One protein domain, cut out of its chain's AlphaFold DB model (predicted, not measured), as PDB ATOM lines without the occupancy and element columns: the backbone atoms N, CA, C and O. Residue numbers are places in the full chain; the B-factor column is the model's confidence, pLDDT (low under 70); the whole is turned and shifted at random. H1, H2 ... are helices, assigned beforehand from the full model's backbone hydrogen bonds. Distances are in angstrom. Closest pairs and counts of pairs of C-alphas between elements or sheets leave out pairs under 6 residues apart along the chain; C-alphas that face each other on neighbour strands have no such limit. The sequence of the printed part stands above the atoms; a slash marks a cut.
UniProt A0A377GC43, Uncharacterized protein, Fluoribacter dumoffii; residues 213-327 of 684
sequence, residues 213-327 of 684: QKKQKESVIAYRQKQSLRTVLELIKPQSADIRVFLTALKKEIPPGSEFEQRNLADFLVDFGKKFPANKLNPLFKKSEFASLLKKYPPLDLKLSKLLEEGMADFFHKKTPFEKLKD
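This is residues 213 to 327 of the 684 residues of an uncharacterized protein of Fluoribacter dumoffii (UniProt A0A377GC43). A long helix, H1, lies between two groups of helices, with the hairpin of H5 and H6 on one side and H2 and H3 on the other; short H4 leads from H3 towards H5. Residues 320 to 326, of which 321 to 326 belong to H7, stick out at one end. The printed part has 115 residues, seven named helices, H1 to H7 in order, and no named strand: all helix. It is compact, with a radius of gyration of the C-alphas of 14.5 A, and spans 49 by 32 by 25 A.

Find C-alpha 213 at (148.524, 143.137, 220.813); from there H1 runs 33.5 A to residue 235. Next come H2, residues 241 to 253, 18.7 A; H3, 265 to 275, 15.3 A; H4, 282 to 285; H5, 288 to 296; H6, 302 to 316, 21.2 A; and H7, 321 to 327, ending at C-alpha 327 (135.545, 127.173, 181.508).

Start at the hub, H1. Its residues 224 to 233 alone touch H6, at a steep tilt of 47 degrees; C-alphas 228 and 309 are closest, 5.1 A. Its residues 226 to 234 alone touch H2, a hairpin at 30 degrees; C-alphas 230 and 247 are closest, 6.6 A. With residues 222 to 226 alone it only just touches H3, with 3 pairs of C-alphas within 8 A; 222 and 265 are closest, 5.6 A. H5 touches H6, closest at C-alphas 293 and 311, 6.9 A. Every O i to N i+4 pair is within hydrogen-bond range in H1, H2, H3, H5, H6 and H7; H4 is too short for one.

C-alphas 213 and 322 are farthest apart, 48.8 A. The printed part has no cut; the link H2 to H3 is long. Confidence is under 70 at residues 255 to 260, 298, 300 to 302 and 318 to 327.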
ATOM      1  N   GLN A 213     149.404 144.270 221.080       70.62
ATOM      2  CA  GLN A 213     148.524 143.137 220.813       70.62
ATOM      3  C   GLN A 213     147.990 143.189 219.375       70.62
ATOM      4  O   GLN A 213     148.032 142.188 218.657       70.62
ATOM      5  N   LYS A 214     147.548 144.368 218.924       74.31
ATOM      6  CA  LYS A 214     147.120 144.582 217.538       74.31
ATOM      7  C   LYS A 214     148.230 144.231 216.541       74.31
ATOM      8  O   LYS A 214     147.995 143.434 215.634       74.31
ATOM      9  N   LYS A 215     149.443 144.758 216.734       78.25
ATOM     10  CA  LYS A 215     150.597 144.482 215.855       78.25
ATOM     11  C   LYS A 215     150.976 143.004 215.824       78.25
ATOM     12  O   LYS A 215     151.248 142.467 214.752       78.25
ATOM     13  N   GLN A 216     150.958 142.326 216.970       74.75
ATOM     14  CA  GLN A 216     151.234 140.890 217.052       74.75
ATOM     15  C   GLN A 216     150.222 140.077 216.238       74.75
ATOM     16  O   GLN A 216     150.616 139.206 215.464       74.75
ATOM     17  N   LYS A 217     148.927 140.390 216.343       73.38
ATOM     18  CA  LYS A 217     147.882 139.713 215.558       73.38
ATOM     19  C   LYS A 217     148.035 139.967 214.060       73.38
ATOM     20  O   LYS A 217     148.021 139.025 213.266       73.38
ATOM     21  N   GLU A 218     148.264 141.219 213.670       78.88
ATOM     22  CA  GLU A 218     148.545 141.587 212.277       78.88
ATOM     23  C   GLU A 218     149.788 140.856 211.733       78.88
ATOM     24  O   GLU A 218     149.780 140.367 210.600       78.88
ATOM     25  N   SER A 219     150.824 140.703 212.561       82.62
ATOM     26  CA  SER A 219     152.031 139.928 212.258       82.62
ATOM     27  C   SER A 219     151.728 138.440 212.040       82.62
ATOM     28  O   SER A 219     152.184 137.857 211.054       82.62
ATOM     29  N   VAL A 220     150.905 137.814 212.887       79.06
ATOM     30  CA  VAL A 220     150.496 136.404 212.720       79.06
ATOM     31  C   VAL A 220     149.736 136.199 211.406       79.06
ATOM     32  O   VAL A 220     150.005 135.242 210.672       79.06
ATOM     33  N   ILE A 221     148.823 137.113 211.065       80.62
ATOM     34  CA  ILE A 221     148.102 137.087 209.784       80.62
ATOM     35  C   ILE A 221     149.095 137.192 208.620       80.62
ATOM     36  O   ILE A 221     149.052 136.385 207.685       80.62
ATOM     37  N   ALA A 222     150.022 138.149 208.688       87.31
ATOM     38  CA  ALA A 222     151.038 138.352 207.663       87.31
ATOM     39  C   ALA A 222     151.946 137.125 207.493       87.31
ATOM     40  O   ALA A 222     152.227 136.725 206.359       87.31
ATOM     41  N   TYR A 223     152.362 136.495 208.597       87.44
ATOM     42  CA  TYR A 223     153.127 135.250 208.592       87.44
ATOM     43  C   TYR A 223     152.396 134.158 207.812       87.44
ATOM     44  O   TYR A 223     152.953 133.583 206.875       87.44
ATOM     45  N   ARG A 224     151.127 133.903 208.148       85.31
ATOM     46  CA  ARG A 224     150.334 132.843 207.511       85.31
ATOM     47  C   ARG A 224     150.104 133.117 206.031       85.31
ATOM     48  O   ARG A 224     150.302 132.219 205.221       85.31
ATOM     49  N   GLN A 225     149.798 134.358 205.649       89.31
ATOM     50  CA  GLN A 225     149.669 134.740 204.237       89.31
ATOM     51  C   GLN A 225     150.965 134.498 203.447       89.31
ATOM     52  O   GLN A 225     150.932 133.932 202.351       89.31
ATOM     53  N   LYS A 226     152.118 134.905 204.000       91.62
ATOM     54  CA  LYS A 226     153.443 134.659 203.406       91.62
ATOM     55  C   LYS A 226     153.737 133.161 203.306       91.62
ATOM     56  O   LYS A 226     154.232 132.707 202.275       91.62
ATOM     57  N   GLN A 227     153.412 132.393 204.342       88.88
ATOM     58  CA  GLN A 227     153.646 130.954 204.383       88.88
ATOM     59  C   GLN A 227     152.776 130.204 203.368       88.88
ATOM     60  O   GLN A 227     153.315 129.402 202.612       88.88
ATOM     61  N   SER A 228     151.481 130.514 203.259       90.31
ATOM     62  CA  SER A 228     150.602 129.940 202.232       90.31
ATOM     63  C   SER A 228     151.124 130.227 200.823       90.31
ATOM     64  O   SER A 228     151.221 129.324 199.990       90.31
ATOM     65  N   LEU A 229     151.562 131.467 200.569       92.81
ATOM     66  CA  LEU A 229     152.148 131.849 199.284       92.81
ATOM     67  C   LEU A 229     153.431 131.065 198.990       92.81
ATOM     68  O   LEU A 229     153.624 130.587 197.870       92.81
ATOM     69  N   ARG A 230     154.303 130.906 199.991       92.25
ATOM     70  CA  ARG A 230     155.514 130.088 199.883       92.25
ATOM     71  C   ARG A 230     155.169 128.644 199.534       92.25
ATOM     72  O   ARG A 230     155.725 128.135 198.562       92.25
ATOM     73  N   THR A 231     154.273 128.014 200.294       90.38
ATOM     74  CA  THR A 231     153.856 126.617 200.105       90.38
ATOM     75  C   THR A 231     153.394 126.387 198.669       90.38
ATOM     76  O   THR A 231     153.907 125.508 197.978       90.38
ATOM     77  N   VAL A 232     152.492 127.236 198.170       91.88
ATOM     78  CA  VAL A 232     151.956 127.119 196.808       91.88
ATOM     79  C   VAL A 232     153.045 127.281 195.748       91.88
ATOM     80  O   VAL A 232     153.155 126.461 194.838       91.88
ATOM     81  N   LEU A 233     153.892 128.307 195.860       92.38
ATOM     82  CA  LEU A 233     154.962 128.549 194.887       92.38
ATOM     83  C   LEU A 233     156.047 127.453 194.912       92.38
ATOM     84  O   LEU A 233     156.677 127.183 193.885       92.38
ATOM     85  N   GLU A 234     156.269 126.794 196.053       91.81
ATOM     86  CA  GLU A 234     157.193 125.660 196.166       91.81
ATOM     87  C   GLU A 234     156.706 124.425 195.388       91.81
ATOM     88  O   GLU A 234     157.536 123.717 194.794       91.81
ATOM     89  N   LEU A 235     155.386 124.223 195.322       89.81
ATOM     90  CA  LEU A 235     154.725 123.117 194.621       89.81
ATOM     91  C   LEU A 235     154.677 123.288 193.094       89.81
ATOM     92  O   LEU A 235     154.582 122.295 192.377       89.81
ATOM     93  N   ILE A 236     154.802 124.511 192.566       86.69
ATOM     94  CA  ILE A 236     154.820 124.747 191.112       86.69
ATOM     95  C   ILE A 236     156.107 124.168 190.508       86.69
ATOM     96  O   ILE A 236     157.200 124.700 190.723       86.69
ATOM     97  N   LYS A 237     155.989 123.097 189.710       82.56
ATOM     98  CA  LYS A 237     157.109 122.462 188.992       82.56
ATOM     99  C   LYS A 237     156.887 122.465 187.465       82.56
ATOM    100  O   LYS A 237     155.772 122.196 187.029       82.56
ATOM    101  N   PRO A 238     157.935 122.713 186.649       83.44
ATOM    102  CA  PRO A 238     159.270 123.163 187.048       83.44
ATOM    103  C   PRO A 238     159.259 124.628 187.520       83.44
ATOM    104  O   PRO A 238     158.563 125.472 186.958       83.44
ATOM    105  N   GLN A 239     160.054 124.949 188.545       85.25
ATOM    106  CA  GLN A 239     160.142 126.323 189.052       85.25
ATOM    107  C   GLN A 239     160.869 127.224 188.048       85.25
ATOM    108  O   GLN A 239     161.980 126.913 187.608       85.25
ATOM    109  N   SER A 240     160.274 128.371 187.717       91.06
ATOM    110  CA  SER A 240     160.942 129.406 186.925       91.06
ATOM    111  C   SER A 240     162.031 130.119 187.741       91.06
ATOM    112  O   SER A 240     162.054 130.051 188.972       91.06
ATOM    113  N   ALA A 241     162.935 130.834 187.061       92.62
ATOM    114  CA  ALA A 241     163.924 131.679 187.734       92.62
ATOM    115  C   ALA A 241     163.257 132.769 188.596       92.62
ATOM    116  O   ALA A 241     163.680 132.984 189.728       92.62
ATOM    117  N   ASP A 242     162.167 133.374 188.107       93.06
ATOM    118  CA  ASP A 242     161.384 134.380 188.840       93.06
ATOM    119  C   ASP A 242     160.810 133.835 190.157       93.06
ATOM    120  O   ASP A 242     160.899 134.505 191.189       93.06
ATOM    121  N   ILE A 243     160.263 132.609 190.133       94.31
ATOM    122  CA  ILE A 243     159.734 131.930 191.325       94.31
ATOM    123  C   ILE A 243     160.864 131.632 192.311       94.31
ATOM    124  O   ILE A 243     160.704 131.875 193.504       94.31
ATOM    125  N   ARG A 244     162.024 131.158 191.835       95.19
ATOM    126  CA  ARG A 244     163.182 130.909 192.708       95.19
ATOM    127  C   ARG A 244     163.657 132.183 193.406       95.19
ATOM    128  O   ARG A 244     163.832 132.159 194.617       95.19
ATOM    129  N   VAL A 245     163.809 133.290 192.672       96.12
ATOM    130  CA  VAL A 245     164.224 134.589 193.238       96.12
ATOM    131  C   VAL A 245     163.237 135.064 194.304       96.12
ATOM    132  O   VAL A 245     163.652 135.477 195.388       96.12
ATOM    133  N   PHE A 246     161.935 134.956 194.029       96.19
ATOM    134  CA  PHE A 246     160.900 135.314 194.995       96.19
ATOM    135  C   PHE A 246     160.937 134.425 196.242       96.19
ATOM    136  O   PHE A 246     160.969 134.943 197.353       96.19
ATOM    137  N   LEU A 247     161.013 133.100 196.077       94.38
ATOM    138  CA  LEU A 247     161.120 132.157 197.194       94.38
ATOM    139  C   LEU A 247     162.379 132.398 198.035       94.38
ATOM    140  O   LEU A 247     162.320 132.267 199.252       94.38
ATOM    141  N   THR A 248     163.507 132.776 197.428       94.44
ATOM    142  CA  THR A 248     164.718 133.152 198.170       94.44
ATOM    143  C   THR A 248     164.503 134.417 198.997       94.44
ATOM    144  O   THR A 248     164.895 134.445 200.161       94.44
ATOM    145  N   ALA A 249     163.878 135.455 198.431       93.56
ATOM    146  CA  ALA A 249     163.562 136.677 199.171       93.56
ATOM    147  C   ALA A 249     162.568 136.407 200.312       93.56
ATOM    148  O   ALA A 249     162.776 136.869 201.429       93.56
ATOM    149  N   LEU A 250     161.542 135.596 200.050       92.25
ATOM    150  CA  LEU A 250     160.529 135.230 201.031       92.25
ATOM    151  C   LEU A 250     161.113 134.360 202.154       92.25
ATOM    152  O   LEU A 250     160.841 134.619 203.312       92.25
ATOM    153  N   LYS A 251     161.993 133.393 201.867       90.19
ATOM    154  CA  LYS A 251     162.661 132.574 202.905       90.19
ATOM    155  C   LYS A 251     163.571 133.373 203.838       90.19
ATOM    156  O   LYS A 251     163.770 132.957 204.971       90.19
ATOM    157  N   LYS A 252     164.131 134.491 203.365       88.31
ATOM    158  CA  LYS A 252     164.876 135.423 204.228       88.31
ATOM    159  C   LYS A 252     163.950 136.192 205.168       88.31
ATOM    160  O   LYS A 252     164.352 136.513 206.273       88.31
ATOM    161  N   GLU A 253     162.738 136.482 204.707       85.00
ATOM    162  CA  GLU A 253     161.701 137.176 205.472       85.00
ATOM    163  C   GLU A 253     161.037 136.261 206.518       85.00
ATOM    164  O   GLU A 253     160.751 136.705 207.625       85.00
ATOM    165  N   ILE A 254     160.826 134.983 206.178       84.19
ATOM    166  CA  ILE A 254     160.247 133.950 207.052       84.19
ATOM    167  C   ILE A 254     161.250 132.806 207.304       84.19
ATOM    168  O   ILE A 254     161.168 131.751 206.654       84.19
ATOM    169  N   PRO A 255     162.214 132.989 208.231       69.94
ATOM    170  CA  PRO A 255     163.114 131.919 208.637       69.94
ATOM    171  C   PRO A 255     162.331 130.714 209.196       69.94
ATOM    172  O   PRO A 255     161.257 130.892 209.775       69.94
ATOM    173  N   PRO A 256     162.837 129.475 209.061       58.66
ATOM    174  CA  PRO A 256     162.207 128.307 209.679       58.66
ATOM    175  C   PRO A 256     162.072 128.488 211.199       58.66
ATOM    176  O   PRO A 256     163.062 128.770 211.863       58.66
ATOM    177  N   GLY A 257     160.861 128.314 211.739       52.19
ATOM    178  CA  GLY A 257     160.600 128.399 213.184       52.19
ATOM    179  C   GLY A 257     160.534 129.818 213.766       52.19
ATOM    180  O   GLY A 257     160.555 129.966 214.980       52.19
ATOM    181  N   SER A 258     160.472 130.857 212.931       50.25
ATOM    182  CA  SER A 258     160.396 132.250 213.386       50.25
ATOM    183  C   SER A 258     158.962 132.680 213.725       50.25
ATOM    184  O   SER A 258     158.131 132.783 212.823       50.25
ATOM    185  N   GLU A 259     158.731 133.081 214.977       52.09
ATOM    186  CA  GLU A 259     157.567 133.868 215.432       52.09
ATOM    187  C   GLU A 259     157.856 135.390 215.479       52.09
ATOM    188  O   GLU A 259     157.152 136.142 216.146       52.09
ATOM    189  N   PHE A 260     158.901 135.876 214.791       63.38
ATOM    190  CA  PHE A 260     159.240 137.307 214.774       63.38
ATOM    191  C   PHE A 260     158.127 138.168 214.171       63.38
ATOM    192  O   PHE A 260     157.414 137.716 213.270       63.38
ATOM    193  N   GLU A 261     158.062 139.439 214.593       75.50
ATOM    194  CA  GLU A 261     157.192 140.451 213.988       75.50
ATOM    195  C   GLU A 261     157.349 140.474 212.461       75.50
ATOM    196  O   GLU A 261     158.400 140.798 211.901       75.50
ATOM    197  N   GLN A 262     156.275 140.104 211.773       84.00
ATOM    198  CA  GLN A 262     156.180 140.089 210.330       84.00
ATOM    199  C   GLN A 262     155.537 141.382 209.863       84.00
ATOM    200  O   GLN A 262     154.364 141.642 210.132       84.00
ATOM    201  N   ARG A 263     156.254 142.145 209.035       88.25
ATOM    202  CA  ARG A 263     155.587 143.177 208.233       88.25
ATOM    203  C   ARG A 263     154.503 142.550 207.359       88.25
ATOM    204  O   ARG A 263     154.637 141.397 206.929       88.25
ATOM    205  N   ASN A 264     153.465 143.322 207.060       88.88
ATOM    206  CA  ASN A 264     152.359 142.860 206.234       88.88
ATOM    207  C   ASN A 264     152.841 142.390 204.837       88.88
ATOM    208  O   ASN A 264     153.910 142.772 204.343       88.88
ATOM    209  N   LEU A 265     152.055 141.522 204.193       91.56
ATOM    210  CA  LEU A 265     152.402 140.981 202.876       91.56
ATOM    211  C   LEU A 265     152.493 142.088 201.809       91.56
ATOM    212  O   LEU A 265     153.342 142.004 200.925       91.56
ATOM    213  N   ALA A 266     151.663 143.130 201.887       91.62
ATOM    214  CA  ALA A 266     151.638 144.207 200.900       91.62
ATOM    215  C   ALA A 266     152.974 144.971 200.837       91.62
ATOM    216  O   ALA A 266     153.534 145.129 199.752       91.62
ATOM    217  N   ASP A 267     153.526 145.357 201.983       93.31
ATOM    218  CA  ASP A 267     154.797 146.071 202.106       93.31
ATOM    219  C   ASP A 267     155.964 145.212 201.618       93.31
ATOM    220  O   ASP A 267     156.819 145.681 200.862       93.31
ATOM    221  N   PHE A 268     155.965 143.921 201.971       94.81
ATOM    222  CA  PHE A 268     156.935 142.966 201.436       94.81
ATOM    223  C   PHE A 268     156.887 142.912 199.901       94.81
ATOM    224  O   PHE A 268     157.931 142.962 199.247       94.81
ATOM    225  N   LEU A 269     155.690 142.837 199.311       95.06
ATOM    226  CA  LEU A 269     155.510 142.773 197.859       95.06
ATOM    227  C   LEU A 269     155.915 144.080 197.161       95.06
ATOM    228  O   LEU A 269     156.506 144.034 196.078       95.06
ATOM    229  N   VAL A 270     155.646 145.236 197.774       94.75
ATOM    230  CA  VAL A 270     156.088 146.549 197.277       94.75
ATOM    231  C   VAL A 270     157.613 146.622 197.243       94.75
ATOM    232  O   VAL A 270     158.191 146.976 196.211       94.75
ATOM    233  N   ASP A 271     158.278 146.241 198.329       94.25
ATOM    234  CA  ASP A 271     159.738 146.248 198.411       94.25
ATOM    235  C   ASP A 271     160.387 145.222 197.486       94.25
ATOM    236  O   ASP A 271     161.405 145.514 196.849       94.25
ATOM    237  N   PHE A 272     159.795 144.034 197.366       95.88
ATOM    238  CA  PHE A 272     160.234 143.037 196.399       95.88
ATOM    239  C   PHE A 272     160.155 143.593 194.972       95.88
ATOM    240  O   PHE A 272     161.123 143.485 194.218       95.88
ATOM    241  N   GLY A 273     159.050 144.261 194.627       95.25
ATOM    242  CA  GLY A 273     158.864 144.897 193.327       95.25
ATOM    243  C   GLY A 273     159.891 145.995 193.033       95.25
ATOM    244  O   GLY A 273     160.341 146.105 191.895       95.25
ATOM    245  N   LYS A 274     160.313 146.764 194.046       95.81
ATOM    246  CA  LYS A 274     161.393 147.760 193.913       95.81
ATOM    247  C   LYS A 274     162.758 147.104 193.684       95.81
ATOM    248  O   LYS A 274     163.520 147.573 192.846       95.81
ATOM    249  N   LYS A 275     163.068 146.024 194.412       95.06
ATOM    250  CA  LYS A 275     164.360 145.315 194.320       95.06
ATOM    251  C   LYS A 275     164.493 144.478 193.046       95.06
ATOM    252  O   LYS A 275     165.590 144.355 192.511       95.06
ATOM    253  N   PHE A 276     163.392 143.915 192.555       95.06
ATOM    254  CA  PHE A 276     163.363 143.035 191.386       95.06
ATOM    255  C   PHE A 276     162.292 143.484 190.381       95.06
ATOM    256  O   PHE A 276     161.327 142.753 190.152       95.06
ATOM    257  N   PRO A 277     162.436 144.661 189.744       94.12
ATOM    258  CA  PRO A 277     161.379 145.257 188.921       94.12
ATOM    259  C   PRO A 277     160.974 144.389 187.720       94.12
ATOM    260  O   PRO A 277     159.800 144.354 187.358       94.12
ATOM    261  N   ALA A 278     161.918 143.632 187.150       93.81
ATOM    262  CA  ALA A 278     161.684 142.749 186.006       93.81
ATOM    263  C   ALA A 278     161.023 141.399 186.360       93.81
ATOM    264  O   ALA A 278     160.724 140.617 185.456       93.81
ATOM    265  N   ASN A 279     160.799 141.097 187.647       95.56
ATOM    266  CA  ASN A 279     160.239 139.810 188.053       95.56
ATOM    267  C   ASN A 279     158.785 139.660 187.580       95.56
ATOM    268  O   ASN A 279     157.925 140.504 187.851       95.56
ATOM    269  N   LYS A 280     158.487 138.544 186.906       92.94
ATOM    270  CA  LYS A 280     157.171 138.295 186.288       92.94
ATOM    271  C   LYS A 280     156.026 138.082 187.286       92.94
ATOM    272  O   LYS A 280     154.868 138.109 186.869       92.94
ATOM    273  N   LEU A 281     156.311 137.891 188.575       92.50
ATOM    274  CA  LEU A 281     155.289 137.792 189.621       92.50
ATOM    275  C   LEU A 281     154.748 139.165 190.051       92.50
ATOM    276  O   LEU A 281     153.580 139.260 190.417       92.50
ATOM    277  N   ASN A 282     155.533 140.243 189.930       93.19
ATOM    278  CA  ASN A 282     155.114 141.606 190.292       93.19
ATOM    279  C   ASN A 282     153.760 142.029 189.683       93.19
ATOM    280  O   ASN A 282     152.901 142.503 190.427       93.19
ATOM    281  N   PRO A 283     153.514 141.871 188.365       91.81
ATOM    282  CA  PRO A 283     152.216 142.211 187.789       91.81
ATOM    283  C   PRO A 283     151.089 141.275 188.244       91.81
ATOM    284  O   PRO A 283     149.937 141.690 188.225       91.81
ATOM    285  N   LEU A 284     151.385 140.035 188.657       90.88
ATOM    286  CA  LEU A 284     150.374 139.115 189.185       90.88
ATOM    287  C   LEU A 284     149.886 139.568 190.563       90.88
ATOM    288  O   LEU A 284     148.684 139.613 190.787       90.88
ATOM    289  N   PHE A 285     150.792 139.979 191.448       92.31
ATOM    290  CA  PHE A 285     150.432 140.454 192.787       92.31
ATOM    291  C   PHE A 285     149.628 141.761 192.788       92.31
ATOM    292  O   PHE A 285     148.894 142.032 193.732       92.31
ATOM    293  N   LYS A 286     149.737 142.559 191.720       90.88
ATOM    294  CA  LYS A 286     148.958 143.792 191.530       90.88
ATOM    295  C   LYS A 286     147.543 143.548 191.000       90.88
ATOM    296  O   LYS A 286     146.768 144.495 190.895       90.88
ATOM    297  N   LYS A 287     147.204 142.310 190.627       92.00
ATOM    298  CA  LYS A 287     145.863 141.974 190.140       92.00
ATOM    299  C   LYS A 287     144.840 142.091 191.262       92.00
ATOM    300  O   LYS A 287     145.072 141.614 192.373       92.00
ATOM    301  N   SER A 288     143.678 142.651 190.936       88.06
ATOM    302  CA  SER A 288     142.540 142.739 191.855       88.06
ATOM    303  C   SER A 288     142.156 141.377 192.424       88.06
ATOM    304  O   SER A 288     141.859 141.276 193.605       88.06
ATOM    305  N   GLU A 289     142.239 140.319 191.621       87.31
ATOM    306  CA  GLU A 289     141.884 138.953 191.998       87.31
ATOM    307  C   GLU A 289     142.779 138.417 193.124       87.31
ATOM    308  O   GLU A 289     142.289 137.721 194.011       87.31
ATOM    309  N   PHE A 290     144.065 138.788 193.135       89.12
ATOM    310  CA  PHE A 290     144.991 138.410 194.204       89.12
ATOM    311  C   PHE A 290     144.659 139.145 195.509       89.12
ATOM    312  O   PHE A 290     144.558 138.530 196.567       89.12
ATOM    313  N   ALA A 291     144.409 140.456 195.437       85.62
ATOM    314  CA  ALA A 291     144.003 141.238 196.605       85.62
ATOM    315  C   ALA A 291     142.642 140.778 197.162       85.62
ATOM    316  O   ALA A 291     142.465 140.674 198.376       85.62
ATOM    317  N   SER A 292     141.686 140.462 196.286       82.81
ATOM    318  CA  SER A 292     140.382 139.908 196.660       82.81
ATOM    319  C   SER A 292     140.510 138.542 197.327       82.81
ATOM    320  O   SER A 292     139.774 138.278 198.273       82.81
ATOM    321  N   LEU A 293     141.444 137.694 196.886       84.38
ATOM    322  CA  LEU A 293     141.711 136.400 197.512       84.38
ATOM    323  C   LEU A 293     142.180 136.560 198.966       84.38
ATOM    324  O   LEU A 293     141.616 135.927 199.855       84.38
ATOM    325  N   LEU A 294     143.160 137.437 199.209       84.31
ATOM    326  CA  LEU A 294     143.688 137.701 200.554       84.31
ATOM    327  C   LEU A 294     142.622 138.273 201.494       84.31
ATOM    328  O   LEU A 294     142.590 137.936 202.674       84.31
ATOM    329  N   LYS A 295     141.733 139.123 200.967       78.12
ATOM    330  CA  LYS A 295     140.589 139.641 201.728       78.12
ATOM    331  C   LYS A 295     139.567 138.553 202.022       78.12
ATOM    332  O   LYS A 295     139.015 138.541 203.107       78.12
ATOM    333  N   LYS A 296     139.315 137.654 201.067       75.06
ATOM    334  CA  LYS A 296     138.353 136.556 201.215       75.06
ATOM    335  C   LYS A 296     138.809 135.528 202.258       75.06
ATOM    336  O   LYS A 296     137.961 134.991 202.963       75.06
ATOM    337  N   TYR A 297     140.115 135.273 202.355       77.69
ATOM    338  CA  TYR A 297     140.709 134.319 203.295       77.69
ATOM    339  C   TYR A 297     141.900 134.967 204.041       77.69
ATOM    340  O   TYR A 297     143.019 134.909 203.535       77.69
ATOM    341  N   PRO A 298     141.674 135.603 205.210       69.38
ATOM    342  CA  PRO A 298     142.683 136.309 206.023       69.38
ATOM    343  C   PRO A 298     143.499 135.399 206.978       69.38
ATOM    344  O   PRO A 298     143.987 135.844 208.006       69.38
ATOM    345  N   PRO A 299     143.800 134.162 206.567       73.31
ATOM    346  CA  PRO A 299     144.106 132.954 207.371       73.31
ATOM    347  C   PRO A 299     144.130 133.104 208.908       73.31
ATOM    348  O   PRO A 299     145.180 133.029 209.547       73.31
ATOM    349  N   LEU A 300     142.957 133.234 209.528       63.97
ATOM    350  CA  LEU A 300     142.831 133.353 210.992       63.97
ATOM    351  C   LEU A 300     142.876 132.002 211.720       63.97
ATOM    352  O   LEU A 300     143.208 131.946 212.905       63.97
ATOM    353  N   ASP A 301     142.665 130.903 211.001       62.00
ATOM    354  CA  ASP A 301     142.740 129.540 211.526       62.00
ATOM    355  C   ASP A 301     143.286 128.549 210.480       62.00
ATOM    356  O   ASP A 301     143.609 128.908 209.342       62.00
ATOM    357  N   LEU A 302     143.383 127.276 210.872       64.38
ATOM    358  CA  LEU A 302     143.896 126.204 210.023       64.38
ATOM    359  C   LEU A 302     143.012 125.928 208.792       64.38
ATOM    360  O   LEU A 302     143.536 125.604 207.726       64.38
ATOM    361  N   LYS A 303     141.684 126.033 208.913       70.00
ATOM    362  CA  LYS A 303     140.735 125.784 207.817       70.00
ATOM    363  C   LYS A 303     140.837 126.890 206.767       70.00
ATOM    364  O   LYS A 303     140.984 126.594 205.584       70.00
ATOM    365  N   LEU A 304     140.828 128.152 207.187       71.06
ATOM    366  CA  LEU A 304     140.988 129.310 206.311       71.06
ATOM    367  C   LEU A 304     142.386 129.386 205.705       71.06
ATOM    368  O   LEU A 304     142.514 129.784 204.551       71.06
ATOM    369  N   SER A 305     143.419 128.958 206.434       76.94
ATOM    370  CA  SER A 305     144.766 128.817 205.873       76.94
ATOM    371  C   SER A 305     144.788 127.834 204.706       76.94
ATOM    372  O   SER A 305     145.335 128.156 203.655       76.94
ATOM    373  N   LYS A 306     144.129 126.675 204.837       78.31
ATOM    374  CA  LYS A 306     144.009 125.705 203.736       78.31
ATOM    375  C   LYS A 306     143.234 126.273 202.548       78.31
ATOM    376  O   LYS A 306     143.678 126.145 201.416       78.31
ATOM    377  N   LEU A 307     142.118 126.960 202.799       78.62
ATOM    378  CA  LEU A 307     141.333 127.597 201.734       78.62
ATOM    379  C   LEU A 307     142.103 128.724 201.031       78.62
ATOM    380  O   LEU A 307     141.967 128.898 199.817       78.62
ATOM    381  N   LEU A 308     142.922 129.481 201.768       85.38
ATOM    382  CA  LEU A 308     143.817 130.466 201.169       85.38
ATOM    383  C   LEU A 308     144.860 129.778 200.281       85.38
ATOM    384  O   LEU A 308     145.080 130.232 199.161       85.38
ATOM    385  N   GLU A 309     145.487 128.702 200.759       87.38
ATOM    386  CA  GLU A 309     146.452 127.915 199.979       87.38
ATOM    387  C   GLU A 309     145.829 127.373 198.690       87.38
ATOM    388  O   GLU A 309     146.401 127.552 197.616       87.38
ATOM    389  N   GLU A 310     144.634 126.788 198.767       83.69
ATOM    390  CA  GLU A 310     143.882 126.310 197.604       83.69
ATOM    391  C   GLU A 310     143.586 127.446 196.617       83.69
ATOM    392  O   GLU A 310     143.895 127.346 195.430       83.69
ATOM    393  N   GLY A 311     143.063 128.577 197.101       86.12
ATOM    394  CA  GLY A 311     142.766 129.721 196.242       86.12
ATOM    395  C   GLY A 311     144.019 130.366 195.635       86.12
ATOM    396  O   GLY A 311     143.981 130.853 194.503       86.12
ATOM    397  N   MET A 312     145.149 130.345 196.346       91.12
ATOM    398  CA  MET A 312     146.441 130.771 195.807       91.12
ATOM    399  C   MET A 312     146.927 129.794 194.731       91.12
ATOM    400  O   MET A 312     147.411 130.238 193.689       91.12
ATOM    401  N   ALA A 313     146.778 128.485 194.944       88.56
ATOM    402  CA  ALA A 313     147.118 127.474 193.948       88.56
ATOM    403  C   ALA A 313     146.306 127.674 192.661       88.56
ATOM    404  O   ALA A 313     146.894 127.751 191.580       88.56
ATOM    405  N   ASP A 314     144.996 127.884 192.782       85.38
ATOM    406  CA  ASP A 314     144.106 128.186 191.659       85.38
ATOM    407  C   ASP A 314     144.503 129.474 190.923       85.38
ATOM    408  O   ASP A 314     144.465 129.527 189.691       85.38
ATOM    409  N   PHE A 315     144.917 130.513 191.655       89.50
ATOM    410  CA  PHE A 315     145.353 131.783 191.071       89.50
ATOM    411  C   PHE A 315     146.621 131.636 190.213       89.50
ATOM    412  O   PHE A 315     146.731 132.262 189.152       89.50
ATOM    413  N   PHE A 316     147.582 130.814 190.650       85.81
ATOM    414  CA  PHE A 316     148.819 130.564 189.903       85.81
ATOM    415  C   PHE A 316     148.692 129.454 188.853       85.81
ATOM    416  O   PHE A 316     149.540 129.372 187.955       85.81
ATOM    417  N   HIS A 317     147.643 128.630 188.915       81.56
ATOM    418  CA  HIS A 317     147.405 127.568 187.944       81.56
ATOM    419  C   HIS A 317     147.100 128.145 186.557       81.56
ATOM    420  O   HIS A 317     146.109 128.844 186.322       81.56
ATOM    421  N   LYS A 318     147.956 127.834 185.579       66.31
ATOM    422  CA  LYS A 318     147.698 128.178 184.177       66.31
ATOM    423  C   LYS A 318     146.729 127.161 183.590       66.31
ATOM    424  O   LYS A 318     147.158 126.116 183.114       66.31
ATOM    425  N   LYS A 319     145.446 127.527 183.535       63.16
ATOM    426  CA  LYS A 319     144.424 126.725 182.849       63.16
ATOM    427  C   LYS A 319     144.861 126.397 181.413       63.16
ATOM    428  O   LYS A 319     145.171 127.300 180.623       63.16
ATOM    429  N   THR A 320     144.894 125.113 181.081       64.62
ATOM    430  CA  THR A 320     145.147 124.575 179.737       64.62
ATOM    431  C   THR A 320     144.082 125.058 178.742       64.62
ATOM    432  O   THR A 320     143.007 125.485 179.155       64.62
ATOM    433  N   PRO A 321     144.317 124.997 177.416       61.75
ATOM    434  CA  PRO A 321     143.291 125.329 176.425       61.75
ATOM    435  C   PRO A 321     142.006 124.513 176.602       61.75
ATOM    436  O   PRO A 321     140.923 125.051 176.416       61.75
ATOM    437  N   PHE A 322     142.117 123.252 177.031       58.34
ATOM    438  CA  PHE A 322     140.975 122.394 177.337       58.34
ATOM    439  C   PHE A 322     140.241 122.830 178.612       58.34
ATOM    440  O   PHE A 322     139.019 122.887 178.609       58.34
ATOM    441  N   GLU A 323     140.949 123.216 179.677       61.66
ATOM    442  CA  GLU A 323     140.329 123.789 180.884       61.66
ATOM    443  C   GLU A 323     139.731 125.173 180.625       61.66
ATOM    444  O   GLU A 323     138.682 125.482 181.169       61.66
ATOM    445  N   LYS A 324     140.347 125.987 179.762       61.22
ATOM    446  CA  LYS A 324     139.804 127.271 179.299       61.22
ATOM    447  C   LYS A 324     138.572 127.083 178.423       61.22
ATOM    448  O   LYS A 324     137.647 127.869 178.546       61.22
ATOM    449  N   LEU A 325     138.556 126.067 177.557       52.91
ATOM    450  CA  LEU A 325     137.404 125.695 176.733       52.91
ATOM    451  C   LEU A 325     136.284 125.123 177.606       52.91
ATOM    452  O   LEU A 325     135.134 125.498 177.427       52.91
ATOM    453  N   LYS A 326     136.620 124.289 178.596       56.09
ATOM    454  CA  LYS A 326     135.691 123.808 179.620       56.09
ATOM    455  C   LYS A 326     135.119 124.978 180.415       56.09
ATOM    456  O   LYS A 326     133.911 125.043 180.527       56.09
ATOM    457  N   ASP A 327     135.951 125.922 180.856       53.34
ATOM    458  CA  ASP A 327     135.545 127.173 181.508       53.34
ATOM    459  C   ASP A 327     134.711 128.082 180.602       53.34
ATOM    460  O   ASP A 327     133.846 128.788 181.095       53.34
TER     461      ASP A 327